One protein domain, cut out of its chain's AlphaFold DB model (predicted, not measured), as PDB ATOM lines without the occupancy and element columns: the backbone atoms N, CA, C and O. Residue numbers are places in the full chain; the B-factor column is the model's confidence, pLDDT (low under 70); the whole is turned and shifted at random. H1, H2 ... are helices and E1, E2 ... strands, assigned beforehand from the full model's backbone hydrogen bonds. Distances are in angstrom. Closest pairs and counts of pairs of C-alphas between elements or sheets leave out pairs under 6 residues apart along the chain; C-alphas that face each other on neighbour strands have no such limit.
ATOM      1  N   VAL A 122      -6.827  -8.475 -20.865       93.56
ATOM      2  CA  VAL A 122      -8.066  -9.174 -20.461       93.56
ATOM      3  C   VAL A 122      -9.322  -8.351 -20.803       93.56
ATOM      4  O   VAL A 122     -10.233  -8.169 -19.995       93.56
ATOM      5  N   TRP A 123      -9.350  -7.794 -22.016       95.31
ATOM      6  CA  TRP A 123     -10.461  -6.978 -22.497       95.31
ATOM      7  C   TRP A 123     -11.754  -7.790 -22.531       95.31
ATOM      8  O   TRP A 123     -11.797  -8.909 -23.052       95.31
ATOM      9  N   ARG A 124     -12.841  -7.194 -22.046       96.19
ATOM     10  CA  ARG A 124     -14.170  -7.795 -22.086       96.19
ATOM     11  C   ARG A 124     -15.222  -6.757 -22.437       96.19
ATOM     12  O   ARG A 124     -15.331  -5.718 -21.792       96.19
ATOM     13  N   LEU A 125     -16.071  -7.087 -23.409       97.12
ATOM     14  CA  LEU A 125     -17.269  -6.301 -23.685       97.12
ATOM     15  C   LEU A 125     -18.183  -6.328 -22.456       97.12
ATOM     16  O   LEU A 125     -18.597  -7.405 -22.022       97.12
ATOM     17  N   TYR A 126     -18.529  -5.150 -21.950       96.25
ATOM     18  CA  TYR A 126     -19.479  -5.003 -20.859       96.25
ATOM     19  C   TYR A 126     -20.895  -4.826 -21.407       96.25
ATOM     20  O   TYR A 126     -21.764  -5.660 -21.158       96.25
ATOM     21  N   ASN A 127     -21.138  -3.760 -22.181       95.56
ATOM     22  CA  ASN A 127     -22.459  -3.464 -22.741       95.56
ATOM     23  C   ASN A 127     -22.395  -2.427 -23.882       95.56
ATOM     24  O   ASN A 127     -21.370  -1.781 -24.092       95.56
ATOM     25  N   LEU A 128     -23.510  -2.237 -24.593       97.75
ATOM     26  CA  LEU A 128     -23.744  -1.099 -25.487       97.75
ATOM     27  C   LEU A 128     -24.638  -0.078 -24.778       97.75
ATOM     28  O   LEU A 128     -25.715  -0.426 -24.294       97.75
ATOM     29  N   VAL A 129     -24.187   1.171 -24.683       97.50
ATOM     30  CA  VAL A 129     -24.790   2.168 -23.789       97.50
ATOM     31  C   VAL A 129     -24.906   3.524 -24.469       97.50
ATOM     32  O   VAL A 129     -23.988   3.967 -25.143       97.50
ATOM     33  N   TYR A 130     -26.015   4.224 -24.246       97.31
ATOM     34  CA  TYR A 130     -26.123   5.643 -24.571       97.31
ATOM     35  C   TYR A 130     -25.857   6.470 -23.312       97.31
ATOM     36  O   TYR A 130     -26.693   6.506 -22.409       97.31
ATOM     37  N   PHE A 131     -24.691   7.114 -23.252       97.19
ATOM     38  CA  PHE A 131     -24.379   8.122 -22.226       97.19
ATOM     39  C   PHE A 131     -24.917   9.509 -22.592       97.19
ATOM     40  O   PHE A 131     -24.987  10.396 -21.755       97.19
ATOM     41  N   GLU A 132     -25.268   9.710 -23.860       95.31
ATOM     42  CA  GLU A 132     -25.815  10.948 -24.398       95.31
ATOM     43  C   GLU A 132     -26.586  10.651 -25.690       95.31
ATOM     44  O   GLU A 132     -26.562   9.530 -26.213       95.31
ATOM     45  N   PHE A 133     -27.250  11.667 -26.240       94.81
ATOM     46  CA  PHE A 133     -27.913  11.546 -27.532       94.81
ATOM     47  C   PHE A 133     -26.875  11.383 -28.655       94.81
ATOM     48  O   PHE A 133     -26.194  12.336 -29.041       94.81
ATOM     49  N   ALA A 134     -26.775  10.174 -29.206       93.44
ATOM     50  CA  ALA A 134     -25.805   9.819 -30.238       93.44
ATOM     51  C   ALA A 134     -26.430   8.946 -31.336       93.44
ATOM     52  O   ALA A 134     -27.469   8.318 -31.151       93.44
ATOM     53  N   LEU A 135     -25.772   8.885 -32.500       93.75
ATOM     54  CA  LEU A 135     -26.223   8.062 -33.635       93.75
ATOM     55  C   LEU A 135     -26.042   6.554 -33.404       93.75
ATOM     56  O   LEU A 135     -26.669   5.743 -34.073       93.75
ATOM     57  N   THR A 136     -25.150   6.184 -32.495       96.31
ATOM     58  CA  THR A 136     -24.795   4.808 -32.154       96.31
ATOM     59  C   THR A 136     -24.489   4.767 -30.663       96.31
ATOM     60  O   THR A 136     -24.003   5.778 -30.147       96.31
ATOM     61  N   PRO A 137     -24.757   3.647 -29.969       97.31
ATOM     62  CA  PRO A 137     -24.323   3.510 -28.591       97.31
ATOM     63  C   PRO A 137     -22.795   3.539 -28.505       97.31
ATOM     64  O   PRO A 137     -22.087   3.166 -29.449       97.31
ATOM     65  N   ASP A 138     -22.310   3.933 -27.338       98.31
ATOM     66  CA  ASP A 138     -20.957   3.678 -26.891       98.31
ATOM     67  C   ASP A 138     -20.768   2.186 -26.620       98.31
ATOM     68  O   ASP A 138     -21.658   1.492 -26.121       98.31
ATOM     69  N   ILE A 139     -19.574   1.696 -26.931       98.50
ATOM     70  CA  ILE A 139     -19.182   0.315 -26.676       98.50
ATOM     71  C   ILE A 139     -18.404   0.304 -25.375       98.50
ATOM     72  O   ILE A 139     -17.232   0.675 -25.366       98.50
ATOM     73  N   VAL A 140     -19.053  -0.096 -24.287       98.44
ATOM     74  CA  VAL A 140     -18.444  -0.113 -22.958       98.44
ATOM     75  C   VAL A 140     -17.740  -1.435 -22.730       98.44
ATOM     76  O   VAL A 140     -18.302  -2.502 -22.986       98.44
ATOM     77  N   PHE A 141     -16.519  -1.369 -22.226       98.19
ATOM     78  CA  PHE A 141     -15.690  -2.531 -21.967       98.19
ATOM     79  C   PHE A 141     -14.907  -2.373 -20.673       98.19
ATOM     80  O   PHE A 141     -14.585  -1.265 -20.246       98.19
ATOM     81  N   GLU A 142     -14.596  -3.513 -20.078       97.50
ATOM     82  CA  GLU A 142     -13.664  -3.620 -18.970       97.50
ATOM     83  C   GLU A 142     -12.327  -4.129 -19.484       97.50
ATOM     84  O   GLU A 142     -12.263  -4.875 -20.468       97.50
ATOM     85  N   TYR A 143     -11.257  -3.726 -18.819       96.31
ATOM     86  CA  TYR A 143      -9.938  -4.285 -19.047       96.31
ATOM     87  C   TYR A 143      -9.105  -4.197 -17.771       96.31
ATOM     88  O   TYR A 143      -9.408  -3.447 -16.839       96.31
ATOM     89  N   GLN A 144      -8.048  -4.989 -17.744       94.25
ATOM     90  CA  GLN A 144      -7.003  -4.946 -16.745       94.25
ATOM     91  C   GLN A 144      -5.780  -4.237 -17.312       94.25
ATOM     92  O   GLN A 144      -5.463  -4.344 -18.495       94.25
ATOM     93  N   ASN A 145      -5.071  -3.528 -16.455       89.12
ATOM     94  CA  ASN A 145      -3.716  -3.096 -16.719       89.12
ATOM     95  C   ASN A 145      -2.835  -3.698 -15.628       89.12
ATOM     96  O   ASN A 145      -2.979  -3.349 -14.455       89.12
ATOM     97  N   CYS A 146      -1.959  -4.617 -16.019       79.12
ATOM     98  CA  CYS A 146      -0.997  -5.218 -15.111       79.12
ATOM     99  C   CYS A 146       0.253  -4.345 -15.096       79.12
ATOM    100  O   CYS A 146       0.944  -4.215 -16.109       79.12
ATOM    101  N   THR A 147       0.528  -3.739 -13.947       65.50
ATOM    102  CA  THR A 147       1.852  -3.193 -13.655       65.50
ATOM    103  C   THR A 147       2.450  -4.153 -12.643       65.50
ATOM    104  O   THR A 147       1.964  -4.217 -11.525       65.50
ATOM    105  N   GLU A 148       3.438  -4.945 -13.057       68.38
ATOM    106  CA  GLU A 148       4.010  -6.018 -12.227       68.38
ATOM    107  C   GLU A 148       2.989  -7.125 -11.884       68.38
ATOM    108  O   GLU A 148       2.396  -7.694 -12.805       68.38
ATOM    109  N   CYS A 149       2.831  -7.477 -10.603       69.56
ATOM    110  CA  CYS A 149       1.999  -8.592 -10.139       69.56
ATOM    111  C   CYS A 149       0.546  -8.186  -9.849       69.56
ATOM    112  O   CYS A 149      -0.305  -9.062  -9.695       69.56
ATOM    113  N   GLU A 150       0.252  -6.890  -9.768       83.56
ATOM    114  CA  GLU A 150      -1.055  -6.370  -9.389       83.56
ATOM    115  C   GLU A 150      -1.834  -5.847 -10.602       83.56
ATOM    116  O   GLU A 150      -1.411  -4.927 -11.314       83.56
ATOM    117  N   ALA A 151      -3.019  -6.416 -10.836       88.25
ATOM    118  CA  ALA A 151      -3.896  -5.951 -11.897       88.25
ATOM    119  C   ALA A 151      -4.804  -4.823 -11.396       88.25
ATOM    120  O   ALA A 151      -5.695  -5.026 -10.568       88.25
ATOM    121  N   SER A 152      -4.648  -3.635 -11.978       93.38
ATOM    122  CA  SER A 152      -5.660  -2.584 -11.888       93.38
ATOM    123  C   SER A 152      -6.760  -2.835 -12.917       93.38
ATOM    124  O   SER A 152      -6.483  -3.163 -14.068       93.38
ATOM    125  N   ARG A 153      -8.019  -2.664 -12.525       95.56
ATOM    126  CA  ARG A 153      -9.211  -2.883 -13.347       95.56
ATOM    127  C   ARG A 153      -9.849  -1.551 -13.702       95.56
ATOM    128  O   ARG A 153     -10.035  -0.681 -12.848       95.56
ATOM    129  N   TYR A 154     -10.241  -1.426 -14.962       97.06
ATOM    130  CA  TYR A 154     -10.793  -0.203 -15.519       97.06
ATOM    131  C   TYR A 154     -12.045  -0.480 -16.336       97.06
ATOM    132  O   TYR A 154     -12.182  -1.540 -16.947       97.06
ATOM    133  N   ILE A 155     -12.925   0.515 -16.395       97.75
ATOM    134  CA  ILE A 155     -14.002   0.591 -17.375       97.75
ATOM    135  C   ILE A 155     -13.732   1.746 -18.338       97.75
ATOM    136  O   ILE A 155     -13.356   2.848 -17.937       97.75
ATOM    137  N   SER A 156     -13.910   1.496 -19.626       97.94
ATOM    138  CA  SER A 156     -13.750   2.494 -20.677       97.94
ATOM    139  C   SER A 156     -14.807   2.283 -21.756       97.94
ATOM    140  O   SER A 156     -15.609   1.349 -21.697       97.94
ATOM    141  N   SER A 157     -14.870   3.189 -22.727       98.25
ATOM    142  CA  SER A 157     -15.829   3.064 -23.817       98.25
ATOM    143  C   SER A 157     -15.309   3.624 -25.129       98.25
ATOM    144  O   SER A 157     -14.646   4.663 -25.153       98.25
ATOM    145  N   PHE A 158     -15.638   2.949 -26.230       98.44
ATOM    146  CA  PHE A 158     -15.465   3.513 -27.562       98.44
ATOM    147  C   PHE A 158     -16.700   4.321 -27.941       98.44
ATOM    148  O   PHE A 158     -17.809   3.787 -27.986       98.44
ATOM    149  N   GLN A 159     -16.483   5.583 -28.291       97.81
ATOM    150  CA  GLN A 159     -17.489   6.477 -28.841       97.81
ATOM    151  C   GLN A 159     -17.226   6.685 -30.334       97.81
ATOM    152  O   GLN A 159     -16.084   6.882 -30.761       97.81
ATOM    153  N   TYR A 160     -18.285   6.704 -31.142       97.69
ATOM    154  CA  TYR A 160     -18.169   7.110 -32.537       97.69
ATOM    155  C   TYR A 160     -18.093   8.636 -32.667       97.69
ATOM    156  O   TYR A 160     -19.046   9.362 -32.380       97.69
ATOM    157  N   SER A 183      -8.552  -2.743  -7.944       92.12
ATOM    158  CA  SER A 183      -7.238  -3.341  -8.132       92.12
ATOM    159  C   SER A 183      -7.170  -4.635  -7.338       92.12
ATOM    160  O   SER A 183      -7.965  -4.852  -6.414       92.12
ATOM    161  N   ASP A 184      -6.235  -5.500  -7.695       88.94
ATOM    162  CA  ASP A 184      -5.767  -6.528  -6.774       88.94
ATOM    163  C   ASP A 184      -5.099  -5.871  -5.552       88.94
ATOM    164  O   ASP A 184      -4.723  -4.691  -5.623       88.94
ATOM    165  N   PRO A 185      -5.000  -6.578  -4.410       83.06
ATOM    166  CA  PRO A 185      -4.328  -6.040  -3.238       83.06
ATOM    167  C   PRO A 185      -2.901  -5.617  -3.582       83.06
ATOM    168  O   PRO A 185      -2.132  -6.419  -4.101       83.06
ATOM    169  N   GLU A 186      -2.551  -4.371  -3.274       80.62
ATOM    170  CA  GLU A 186      -1.185  -3.878  -3.454       80.62
ATOM    171  C   GLU A 186      -0.335  -4.391  -2.298       80.62
ATOM    172  O   GLU A 186      -0.577  -4.019  -1.145       80.62
ATOM    173  N   ILE A 187       0.636  -5.262  -2.590       73.38
ATOM    174  CA  ILE A 187       1.520  -5.848  -1.581       73.38
ATOM    175  C   ILE A 187       2.846  -5.086  -1.610       73.38
ATOM    176  O   ILE A 187       3.778  -5.426  -2.330       73.38
ATOM    177  N   GLY A 188       2.924  -4.025  -0.805       72.88
ATOM    178  CA  GLY A 188       4.127  -3.209  -0.648       72.88
ATOM    179  C   GLY A 188       4.499  -2.985   0.815       72.88
ATOM    180  O   GLY A 188       4.229  -3.817   1.675       72.88
ATOM    181  N   VAL A 189       5.101  -1.823   1.095       67.56
ATOM    182  CA  VAL A 189       5.398  -1.370   2.470       67.56
ATOM    183  C   VAL A 189       4.118  -1.189   3.290       67.56
ATOM    184  O   VAL A 189       4.161  -1.347   4.492       67.56
ATOM    185  N   GLU A 190       2.987  -0.892   2.647       78.25
ATOM    186  CA  GLU A 190       1.657  -0.894   3.253       78.25
ATOM    187  C   GLU A 190       0.737  -1.718   2.348       78.25
ATOM    188  O   GLU A 190       0.642  -1.430   1.153       78.25
ATOM    189  N   THR A 191       0.047  -2.729   2.889       82.69
ATOM    190  CA  THR A 191      -0.941  -3.471   2.092       82.69
ATOM    191  C   THR A 191      -2.224  -2.666   1.951       82.69
ATOM    192  O   THR A 191      -2.825  -2.255   2.950       82.69
ATOM    193  N   ARG A 192      -2.682  -2.482   0.709       85.94
ATOM    194  CA  ARG A 192      -3.966  -1.837   0.412       85.94
ATOM    195  C   ARG A 192      -4.939  -2.828  -0.187       85.94
ATOM    196  O   ARG A 192      -4.664  -3.448  -1.209       85.94
ATOM    197  N   ILE A 193      -6.099  -2.947   0.448       89.44
ATOM    198  CA  ILE A 193      -7.205  -3.773  -0.034       89.44
ATOM    199  C   ILE A 193      -8.220  -2.861  -0.717       89.44
ATOM    200  O   ILE A 193      -8.674  -1.885  -0.114       89.44
ATOM    201  N   TYR A 194      -8.575  -3.197  -1.956       92.31
ATOM    202  CA  TYR A 194      -9.526  -2.460  -2.782       92.31
ATOM    203  C   TYR A 194     -10.834  -3.242  -2.919       92.31
ATOM    204  O   TYR A 194     -10.947  -4.146  -3.745       92.31
ATOM    205  N   ASP A 195     -11.851  -2.858  -2.150       94.25
ATOM    206  CA  ASP A 195     -13.215  -3.337  -2.355       94.25
ATOM    207  C   ASP A 195     -13.945  -2.339  -3.251       94.25
ATOM    208  O   ASP A 195     -14.255  -1.233  -2.808       94.25
ATOM    209  N   CYS A 196     -14.239  -2.707  -4.497       96.69
ATOM    210  CA  CYS A 196     -14.914  -1.824  -5.445       96.69
ATOM    211  C   CYS A 196     -16.146  -2.481  -6.072       96.69
ATOM    212  O   CYS A 196     -16.140  -3.658  -6.414       96.69
ATOM    213  N   LEU A 197     -17.197  -1.685  -6.244       96.56
ATOM    214  CA  LEU A 197     -18.406  -2.016  -6.985       96.56
ATOM    215  C   LEU A 197     -18.639  -0.965  -8.052       96.56
ATOM    216  O   LEU A 197     -18.508   0.230  -7.785       96.56
ATOM    217  N   HIS A 198     -19.100  -1.392  -9.218       97.31
ATOM    218  CA  HIS A 198     -19.567  -0.482 -10.250       97.31
ATOM    219  C   HIS A 198     -20.831  -0.994 -10.925       97.31
ATOM    220  O   HIS A 198     -21.123  -2.192 -10.942       97.31
ATOM    221  N   LYS A 199     -21.603  -0.064 -11.486       97.56
ATOM    222  CA  LYS A 199     -22.779  -0.375 -12.299       97.56
ATOM    223  C   LYS A 199     -23.048   0.745 -13.286       97.56
ATOM    224  O   LYS A 199     -22.858   1.920 -12.971       97.56
ATOM    225  N   ILE A 200     -23.532   0.358 -14.461       97.88
ATOM    226  CA  ILE A 200     -24.012   1.286 -15.477       97.88
ATOM    227  C   ILE A 200     -25.534   1.317 -15.434       97.88
ATOM    228  O   ILE A 200     -26.185   0.307 -15.708       97.88
ATOM    229  N   GLN A 201     -26.105   2.463 -15.085       97.00
ATOM    230  CA  GLN A 201     -27.548   2.633 -14.954       97.00
ATOM    231  C   GLN A 201     -27.926   4.103 -15.111       97.00
ATOM    232  O   GLN A 201     -27.080   4.970 -14.997       97.00
ATOM    233  N   ASP A 202     -29.194   4.373 -15.393       96.19
ATOM    234  CA  ASP A 202     -29.726   5.735 -15.394       96.19
ATOM    235  C   ASP A 202     -30.024   6.139 -13.939       96.19
ATOM    236  O   ASP A 202     -31.046   5.728 -13.375       96.19
ATOM    237  N   PHE A 203     -29.084   6.823 -13.280       94.19
ATOM    238  CA  PHE A 203     -29.215   7.169 -11.859       94.19
ATOM    239  C   PHE A 203     -30.024   8.452 -11.647       94.19
ATOM    240  O   PHE A 203     -30.690   8.588 -10.607       94.19
ATOM    241  N   ASP A 204     -29.994   9.345 -12.637       90.69
ATOM    242  CA  ASP A 204     -30.665  10.644 -12.630       90.69
ATOM    243  C   ASP A 204     -32.044  10.620 -13.332       90.69
ATOM    244  O   ASP A 204     -32.803  11.583 -13.228       90.69
ATOM    245  N   SER A 205     -32.430   9.484 -13.929       92.56
ATOM    246  CA  SER A 205     -33.696   9.258 -14.652       92.56
ATOM    247  C   SER A 205     -33.888  10.183 -15.859       92.56
ATOM    248  O   SER A 205     -35.007  10.621 -16.132       92.56
ATOM    249  N   ASP A 206     -32.800  10.498 -16.563       92.38
ATOM    250  CA  ASP A 206     -32.795  11.392 -17.728       92.38
ATOM    251  C   ASP A 206     -32.827  10.645 -19.076       92.38
ATOM    252  O   ASP A 206     -32.849  11.270 -20.139       92.38
ATOM    253  N   GLY A 207     -32.897   9.309 -19.035       94.00
ATOM    254  CA  GLY A 207     -32.924   8.436 -20.203       94.00
ATOM    255  C   GLY A 207     -31.539   8.037 -20.715       94.00
ATOM    256  O   GLY A 207     -31.451   7.159 -21.579       94.00
ATOM    257  N   PHE A 208     -30.468   8.618 -20.176       96.94
ATOM    258  CA  PHE A 208     -29.095   8.217 -20.445       96.94
ATOM    259  C   PHE A 208     -28.545   7.413 -19.275       96.94
ATOM    260  O   PHE A 208     -29.076   7.402 -18.170       96.94
ATOM    261  N   ARG A 209     -27.515   6.615 -19.539       97.62
ATOM    262  CA  ARG A 209     -26.849   5.886 -18.462       97.62
ATOM    263  C   ARG A 209     -25.738   6.739 -17.873       97.62
ATOM    264  O   ARG A 209     -25.110   7.517 -18.577       97.62
ATOM    265  N   ASP A 210     -25.427   6.463 -16.621       97.56
ATOM    266  CA  ASP A 210     -24.249   6.913 -15.900       97.56
ATOM    267  C   ASP A 210     -23.462   5.690 -15.422       97.56
ATOM    268  O   ASP A 210     -23.973   4.564 -15.390       97.56
ATOM    269  N   ILE A 211     -22.219   5.907 -15.004       98.19
ATOM    270  CA  ILE A 211     -21.399   4.891 -14.344       98.19
ATOM    271  C   ILE A 211     -21.260   5.295 -12.881       98.19
ATOM    272  O   ILE A 211     -20.664   6.325 -12.575       98.19
ATOM    273  N   ALA A 212     -21.791   4.492 -11.965       98.12
ATOM    274  CA  ALA A 212     -21.512   4.651 -10.544       98.12
ATOM    275  C   ALA A 212     -20.390   3.698 -10.144       98.12
ATOM    276  O   ALA A 212     -20.453   2.514 -10.470       98.12
ATOM    277  N   VAL A 213     -19.407   4.205  -9.405       98.00
ATOM    278  CA  VAL A 213     -18.325   3.423  -8.807       98.00
ATOM    279  C   VAL A 213     -18.272   3.737  -7.322       98.00
ATOM    280  O   VAL A 213     -18.206   4.904  -6.928       98.00
ATOM    281  N   ARG A 214     -18.293   2.703  -6.485       97.50
ATOM    282  CA  ARG A 214     -17.993   2.809  -5.062       97.50
ATOM    283  C   ARG A 214     -16.759   1.992  -4.752       97.50
ATOM    284  O   ARG A 214     -16.763   0.798  -5.010       97.50
ATOM    285  N   CYS A 215     -15.768   2.613  -4.133       96.81
ATOM    286  CA  CYS A 215     -14.556   1.944  -3.690       96.81
ATOM    287  C   CYS A 215     -14.291   2.244  -2.218       96.81
ATOM    288  O   CYS A 215     -14.314   3.410  -1.812       96.81
ATOM    289  N   ARG A 216     -14.007   1.194  -1.445       95.75
ATOM    290  CA  ARG A 216     -13.402   1.272  -0.117       95.75
ATOM    291  C   ARG A 216     -11.975   0.758  -0.202       95.75
ATOM    292  O   ARG A 216     -11.751  -0.396  -0.552       95.75
ATOM    293  N   ILE A 217     -11.034   1.625   0.141       93.56
ATOM    294  CA  ILE A 217      -9.614   1.303   0.226       93.56
ATOM    295  C   ILE A 217      -9.267   1.210   1.703       93.56
ATOM    296  O   ILE A 217      -9.500   2.170   2.441       93.56
ATOM    297  N   THR A 218      -8.744   0.061   2.124       92.50
ATOM    298  CA  THR A 218      -8.314  -0.175   3.506       92.50
ATOM    299  C   THR A 218      -6.804  -0.362   3.540       92.50
ATOM    300  O   THR A 218      -6.297  -1.291   2.911       92.50
ATOM    301  N   GLY A 219      -6.097   0.506   4.265       89.56
ATOM    302  CA  GLY A 219      -4.679   0.339   4.579       89.56
ATOM    303  C   GLY A 219      -4.524  -0.526   5.824       89.56
ATOM    304  O   GLY A 219      -5.000  -0.150   6.897       89.56
ATOM    305  N   THR A 220      -3.897  -1.696   5.700       82.19
ATOM    306  CA  THR A 220      -3.794  -2.659   6.813       82.19
ATOM    307  C   THR A 220      -2.892  -2.159   7.937       82.19
ATOM    308  O   THR A 220      -3.166  -2.428   9.103       82.19
ATOM    309  N   GLU A 221      -1.847  -1.399   7.608       83.06
ATOM    310  CA  GLU A 221      -0.886  -0.904   8.593       83.06
ATOM    311  C   GLU A 221      -1.333   0.422   9.217       83.06
ATOM    312  O   GLU A 221      -1.317   0.591  10.438       83.06
ATOM    313  N   THR A 222      -1.808   1.361   8.393       81.06
ATOM    314  CA  THR A 222      -2.272   2.675   8.867       81.06
ATOM    315  C   THR A 222      -3.669   2.639   9.478       81.06
ATOM    316  O   THR A 222      -4.087   3.621  10.093       81.06
ATOM    317  N   HIS A 223      -4.408   1.537   9.296       82.56
ATOM    318  CA  HIS A 223      -5.841   1.436   9.587       82.56
ATOM    319  C   HIS A 223      -6.664   2.541   8.899       82.56
ATOM    320  O   HIS A 223      -7.757   2.897   9.350       82.56
ATOM    321  N   SER A 224      -6.140   3.116   7.810       83.25
ATOM    322  CA  SER A 224      -6.842   4.139   7.046       83.25
ATOM    323  C   SER A 224      -7.948   3.501   6.215       83.25
ATOM    324  O   SER A 224      -7.790   2.421   5.646       83.25
ATOM    325  N   VAL A 225      -9.095   4.179   6.152       90.44
ATOM    326  CA  VAL A 225     -10.232   3.757   5.335       90.44
ATOM    327  C   VAL A 225     -10.685   4.933   4.487       90.44
ATOM    328  O   VAL A 225     -11.123   5.960   5.007       90.44
ATOM    329  N   ILE A 226     -10.610   4.768   3.170       92.38
ATOM    330  CA  ILE A 226     -11.139   5.721   2.195       92.38
ATOM    331  C   ILE A 226     -12.329   5.056   1.510       92.38
ATOM    332  O   ILE A 226     -12.141   4.180   0.677       92.38
ATOM    333  N   ASP A 227     -13.554   5.463   1.852       94.94
ATOM    334  CA  ASP A 227     -14.792   5.000   1.201       94.94
ATOM    335  C   ASP A 227     -15.353   6.140   0.344       94.94
ATOM    336  O   ASP A 227     -15.664   7.230   0.834       94.94
ATOM    337  N   THR A 228     -15.420   5.923  -0.967       97.06
ATOM    338  CA  THR A 228     -15.881   6.926  -1.927       97.06
ATOM    339  C   THR A 228     -16.909   6.332  -2.864       97.06
ATOM    340  O   THR A 228     -16.774   5.200  -3.307       97.06
ATOM    341  N   THR A 229     -17.943   7.111  -3.175       98.06
ATOM    342  CA  THR A 229     -18.891   6.815  -4.252       98.06
ATOM    343  C   THR A 229     -18.869   7.971  -5.235       98.06
ATOM    344  O   THR A 229     -19.036   9.130  -4.841       98.06
ATOM    345  N   ILE A 230     -18.635   7.661  -6.501       97.94
ATOM    346  CA  ILE A 230     -18.508   8.617  -7.594       97.94
ATOM    347  C   ILE A 230     -19.479   8.204  -8.696       97.94
ATOM    348  O   ILE A 230     -19.588   7.024  -9.017       97.94
ATOM    349  N   VAL A 231     -20.186   9.178  -9.262       97.94
ATOM    350  CA  VAL A 231     -21.014   8.992 -10.457       97.94
ATOM    351  C   VAL A 231     -20.396   9.770 -11.611       97.94
ATOM    352  O   VAL A 231     -20.084  10.957 -11.469       97.94
ATOM    353  N   TYR A 232     -20.231   9.081 -12.732       98.19
ATOM    354  CA  TYR A 232     -19.736   9.589 -14.002       98.19
ATOM    355  C   TYR A 232     -20.887   9.700 -14.986       98.19
ATOM    356  O   TYR A 232     -21.538   8.704 -15.286       98.19
ATOM    357  N   THR A 233     -21.109  10.899 -15.503       97.12
ATOM    358  CA  THR A 233     -22.211  11.204 -16.419       97.12
ATOM    359  C   THR A 233     -21.700  12.046 -17.582       97.12
ATOM    360  O   THR A 233     -20.660  12.701 -17.467       97.12
ATOM    361  N   ILE A 234     -22.415  12.049 -18.706       96.75
ATOM    362  CA  ILE A 234     -22.144  12.956 -19.822       96.75
ATOM    363  C   ILE A 234     -23.275  13.973 -19.884       96.75
ATOM    364  O   ILE A 234     -24.412  13.645 -20.199       96.75
ATOM    365  N   ARG A 235     -22.959  15.244 -19.626       92.75
ATOM    366  CA  ARG A 235     -23.941  16.330 -19.701       92.75
ATOM    367  C   ARG A 235     -23.526  17.333 -20.753       92.75
ATOM    368  O   ARG A 235     -22.433  17.889 -20.698       92.75
ATOM    369  N   SER A 236     -24.418  17.580 -21.710       89.56
ATOM    370  CA  SER A 236     -24.162  18.493 -22.835       89.56
ATOM    371  C   SER A 236     -22.859  18.159 -23.584       89.56
ATOM    372  O   SER A 236     -22.062  19.043 -23.891       89.56
ATOM    373  N   GLY A 237     -22.605  16.865 -23.812       90.12
ATOM    374  CA  GLY A 237     -21.403  16.367 -24.491       90.12
ATOM    375  C   GLY A 237     -20.109  16.427 -23.679       90.12
ATOM    376  O   GLY A 237     -19.054  16.079 -24.204       90.12
ATOM    377  N   SER A 238     -20.168  16.856 -22.416       94.12
ATOM    378  CA  SER A 238     -18.997  16.964 -21.545       94.12
ATOM    379  C   SER A 238     -19.064  15.946 -20.405       94.12
ATOM    380  O   SER A 238     -20.115  15.827 -19.765       94.12
ATOM    381  N   PRO A 239     -17.966  15.230 -20.115       96.38
ATOM    382  CA  PRO A 239     -17.912  14.342 -18.969       96.38
ATOM    383  C   PRO A 239     -17.973  15.131 -17.665       96.38
ATOM    384  O   PRO A 239     -17.320  16.163 -17.508       96.38
ATOM    385  N   GLN A 240     -18.754  14.627 -16.718       96.06
ATOM    386  CA  GLN A 240     -18.825  15.136 -15.359       96.06
ATOM    387  C   GLN A 240     -18.599  13.999 -14.372       96.06
ATOM    388  O   GLN A 240     -19.148  12.907 -14.512       96.06
ATOM    389  N   LYS A 241     -17.812  14.299 -13.342       95.56
ATOM    390  CA  LYS A 241     -17.496  13.408 -12.232       95.56
ATOM    391  C   LYS A 241     -18.033  14.034 -10.958       95.56
ATOM    392  O   LYS A 241     -17.676  15.163 -10.622       95.56
ATOM    393  N   ARG A 242     -18.895  13.319 -10.236       95.75
ATOM    394  CA  ARG A 242     -19.499  13.823  -8.997       95.75
ATOM    395  C   ARG A 242     -19.298  12.843  -7.857       95.75
ATOM    396  O   ARG A 242     -19.825  11.733  -7.884       95.75
ATOM    397  N   LYS A 243     -18.585  13.280  -6.819       97.12
ATOM    398  CA  LYS A 243     -18.512  12.555  -5.546       97.12
ATOM    399  C   LYS A 243     -19.840  12.702  -4.807       97.12
ATOM    400  O   LYS A 243     -20.318  13.816  -4.594       97.12
ATOM    401  N   ILE A 244     -20.432  11.585  -4.406       97.56
ATOM    402  CA  ILE A 244     -21.713  11.561  -3.704       97.56
ATOM    403  C   ILE A 244     -21.458  11.712  -2.207       97.56
ATOM    404  O   ILE A 244     -20.841  10.854  -1.583       97.56
ATOM    405  N   GLN A 245     -21.921  12.826  -1.641       95.38
ATOM    406  CA  GLN A 245     -21.780  13.138  -0.214       95.38
ATOM    407  C   GLN A 245     -23.118  13.074   0.533       95.38
ATOM    408  O   GLN A 245     -23.150  12.825   1.735       95.38
ATOM    409  N   GLU A 246     -24.236  13.279  -0.167       96.44
ATOM    410  CA  GLU A 246     -25.559  13.263   0.449       96.44
ATOM    411  C   GLU A 246     -25.965  11.831   0.832       96.44
ATOM    412  O   GLU A 246     -26.086  10.951  -0.023       96.44
ATOM    413  N   LYS A 247     -26.241  11.603   2.122       95.62
ATOM    414  CA  LYS A 247     -26.553  10.276   2.679       95.62
ATOM    415  C   LYS A 247     -27.705   9.568   1.961       95.62
ATOM    416  O   LYS A 247     -27.617   8.373   1.694       95.62
ATOM    417  N   LYS A 248     -28.790  10.284   1.647       96.00
ATOM    418  CA  LYS A 248     -29.963   9.697   0.979       96.00
ATOM    419  C   LYS A 248     -29.610   9.199  -0.423       96.00
ATOM    420  O   LYS A 248     -29.984   8.087  -0.791       96.00
ATOM    421  N   GLN A 249     -28.871  10.005  -1.182       95.38
ATOM    422  CA  GLN A 249     -28.427   9.631  -2.519       95.38
ATOM    423  C   GLN A 249     -27.422   8.472  -2.468       95.38
ATOM    424  O   GLN A 249     -27.536   7.533  -3.255       95.38
ATOM    425  N   LEU A 250     -26.492   8.504  -1.511       95.44
ATOM    426  CA  LEU A 250     -25.523   7.434  -1.288       95.44
ATOM    427  C   LEU A 250     -26.213   6.088  -1.030       95.44
ATOM    428  O   LEU A 250     -25.876   5.107  -1.683       95.44
ATOM    429  N   LEU A 251     -27.215   6.047  -0.143       95.19
ATOM    430  CA  LEU A 251     -27.972   4.824   0.153       95.19
ATOM    431  C   LEU A 251     -28.730   4.294  -1.071       95.19
ATOM    432  O   LEU A 251     -28.747   3.086  -1.296       95.19
ATOM    433  N   LYS A 252     -29.319   5.183  -1.885       95.69
ATOM    434  CA  LYS A 252     -29.983   4.795  -3.142       95.69
ATOM    435  C   LYS A 252     -28.987   4.132  -4.097       95.69
ATOM    436  O   LYS A 252     -29.241   3.029  -4.569       95.69
ATOM    437  N   ILE A 253     -27.847   4.779  -4.344       96.56
ATOM    438  CA  ILE A 253     -26.808   4.255  -5.243       96.56
ATOM    439  C   ILE A 253     -26.236   2.945  -4.699       96.56
ATOM    440  O   ILE A 253     -26.119   1.986  -5.452       96.56
ATOM    441  N   GLN A 254     -25.939   2.867  -3.400       95.75
ATOM    442  CA  GLN A 254     -25.449   1.645  -2.763       95.75
ATOM    443  C   GLN A 254     -26.436   0.489  -2.932       95.75
ATOM    444  O   GLN A 254     -26.016  -0.595  -3.324       95.75
ATOM    445  N   SER A 255     -27.730   0.712  -2.683       95.88
ATOM    446  CA  SER A 255     -28.756  -0.314  -2.897       95.88
ATOM    447  C   SER A 255     -28.703  -0.840  -4.330       95.88
ATOM    448  O   SER A 255     -28.677  -2.047  -4.534       95.88
ATOM    449  N   THR A 256     -28.613   0.061  -5.310       96.19
ATOM    450  CA  THR A 256     -28.543  -0.293  -6.730       96.19
ATOM    451  C   THR A 256     -27.252  -1.023  -7.109       96.19
ATOM    452  O   THR A 256     -27.305  -1.975  -7.890       96.19
ATOM    453  N   LEU A 257     -26.103  -0.624  -6.556       96.56
ATOM    454  CA  LEU A 257     -24.823  -1.320  -6.737       96.56
ATOM    455  C   LEU A 257     -24.850  -2.737  -6.141       96.56
ATOM    456  O   LEU A 257     -24.230  -3.643  -6.686       96.56
ATOM    457  N   CYS A 258     -25.591  -2.929  -5.050       96.94
ATOM    458  CA  CYS A 258     -25.669  -4.192  -4.320       96.94
ATOM    459  C   CYS A 258     -26.747  -5.162  -4.814       96.94
ATOM    460  O   CYS A 258     -26.813  -6.296  -4.335       96.94
ATOM    461  N   GLU A 259     -27.581  -4.758  -5.774       95.75
ATOM    462  CA  GLU A 259     -28.553  -5.644  -6.419       95.75
ATOM    463  C   GLU A 259     -27.845  -6.871  -7.020       95.75
ATOM    464  O   GLU A 259     -27.059  -6.755  -7.958       95.75
ATOM    465  N   GLY A 260     -28.129  -8.055  -6.469       91.12
ATOM    466  CA  GLY A 260     -27.511  -9.318  -6.893       91.12
ATOM    467  C   GLY A 260     -26.104  -9.579  -6.338       91.12
ATOM    468  O   GLY A 260     -25.503 -10.585  -6.701       91.12
ATOM    469  N   GLN A 261     -25.584  -8.725  -5.446       92.44
ATOM    470  CA  GLN A 261     -24.217  -8.807  -4.907       92.44
ATOM    471  C   GLN A 261     -24.161  -8.888  -3.369       92.44
ATOM    472  O   GLN A 261     -23.266  -8.333  -2.736       92.44
ATOM    473  N   SER A 262     -25.095  -9.606  -2.737       86.88
ATOM    474  CA  SER A 262     -25.192  -9.707  -1.267       86.88
ATOM    475  C   SER A 262     -23.938 -10.272  -0.576       86.88
ATOM    476  O   SER A 262     -23.729 -10.042   0.613       86.88
ATOM    477  N   GLY A 263     -23.081 -10.993  -1.305       89.94
ATOM    478  CA  GLY A 263     -21.811 -11.513  -0.793       89.94
ATOM    479  C   GLY A 263     -20.665 -10.493  -0.746       89.94
ATOM    480  O   GLY A 263     -19.683 -10.738  -0.040       89.94
ATOM    481  N   HIS A 264     -20.778  -9.366  -1.455       92.56
ATOM    482  CA  HIS A 264     -19.696  -8.391  -1.596       92.56
ATOM    483  C   HIS A 264     -19.471  -7.596  -0.290       92.56
ATOM    484  O   HIS A 264     -20.453  -7.183   0.330       92.56
ATOM    485  N   PRO A 265     -18.221  -7.316   0.140       91.62
ATOM    486  CA  PRO A 265     -17.937  -6.597   1.393       91.62
ATOM    487  C   PRO A 265     -18.621  -5.228   1.530       91.62
ATOM    488  O   PRO A 265     -19.016  -4.837   2.623       91.62
ATOM    489  N   LEU A 266     -18.816  -4.515   0.418       93.69
ATOM    490  CA  LEU A 266     -19.525  -3.223   0.392       93.69
ATOM    491  C   LEU A 266     -21.059  -3.316   0.512       93.69
ATOM    492  O   LEU A 266     -21.720  -2.280   0.633       93.69
ATOM    493  N   CYS A 267     -21.618  -4.525   0.441       94.06
ATOM    494  CA  CYS A 267     -23.057  -4.796   0.474       94.06
ATOM    495  C   CYS A 267     -23.533  -5.447   1.774       94.06
ATOM    496  O   CYS A 267     -24.710  -5.791   1.879       94.06
ATOM    497  N   LYS A 268     -22.620  -5.616   2.730       86.25
ATOM    498  CA  LYS A 268     -22.888  -6.135   4.070       86.25
ATOM    499  C   LYS A 268     -23.110  -5.000   5.064       86.25
ATOM    500  O   LYS A 268     -22.529  -3.908   4.860       86.25
TER     501      LYS A 268
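What this domain is: This is residues 122 to 160 and 183 to 268 of the 268 residues of an uncharacterized protein of Syntrophaceae bacterium (UniProt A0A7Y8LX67). Two strongly twisted sheets, one of three strands and one of four, lie loosely and only partly face to face, and a single helix, H1, crosses the face of the larger sheet that looks away from the smaller one. The strands' lengths run roughly along the longest axis. The printed part has 125 residues with seven named strands and one named helix, which follow each other along the chain as E1 E2 E3 E4 E5 E6 E7 H1, and its class is mostly strand; the sheets, E1 - E2 - E3 and E4 - E5 - E6 - E7, are antiparallel throughout. The whole is compact, with a radius of gyration of the C-alphas of 15.8 A and spans of 49 by 36 by 27 A.

How they stand to each other: Start at E1, residues 122 to 129, which forms a hairpin with E2, residues 138 to 147; look for N 124 and O 142, 2.9 A apart, within hydrogen-bond range. E2 forms a hairpin with E3, residues 150 to 160, where N 141 and O 156 are 2.9 A apart. These three make a meander, each strand the antiparallel neighbour of the one before. Past the cut, a second meander holds E4, residues 192 to 201, E5, residues 210 to 219, E6, residues 225 to 235, and E7, residues 238 to 243. Check N 197 and O 214 at 2.8 A for E4 and E5, N 213 and O 230 at 2.9 A for E5 and E6, and N 233 and O 240 at 3.0 A for E6 and E7. E1 and E4 are only just apart, at 8.4 A. H1, residues 247 to 258, is on one face of the four-stranded sheet, two layers in all, at a height over the sheet of 9.4 A. It runs across the strands, at 84 degrees to E4 on the local plane. Its closest C-alphas to E4 are those of Leu 257 and Lys 199, 6.0 A apart. Every O i to N i+4 pair in H1 is within hydrogen-bond range.

Where its parts are: Find C-alpha 122 at (-8.066, -9.174, -20.461), where E1 begins its 20.5 A. E2 covers 27.3 A, E3 31.8 A, E4 28.5 A, E5 29.1 A, E6 31.2 A and E7 16.6 A. H1 runs 16.1 A to C-alpha 258 at (-25.669, -4.192, -4.320).

The domain as a whole: The C-alphas farthest apart, those of Leu 135 and Glu 221, are 50.1 A apart. Residues 161 to 182 are not printed, and C-alphas 160 and 183 stand 28.7 A apart across this cut. Of the links printed whole, none is long. The model's pLDDT is under 70 at residues 147 to 149 and residue 189.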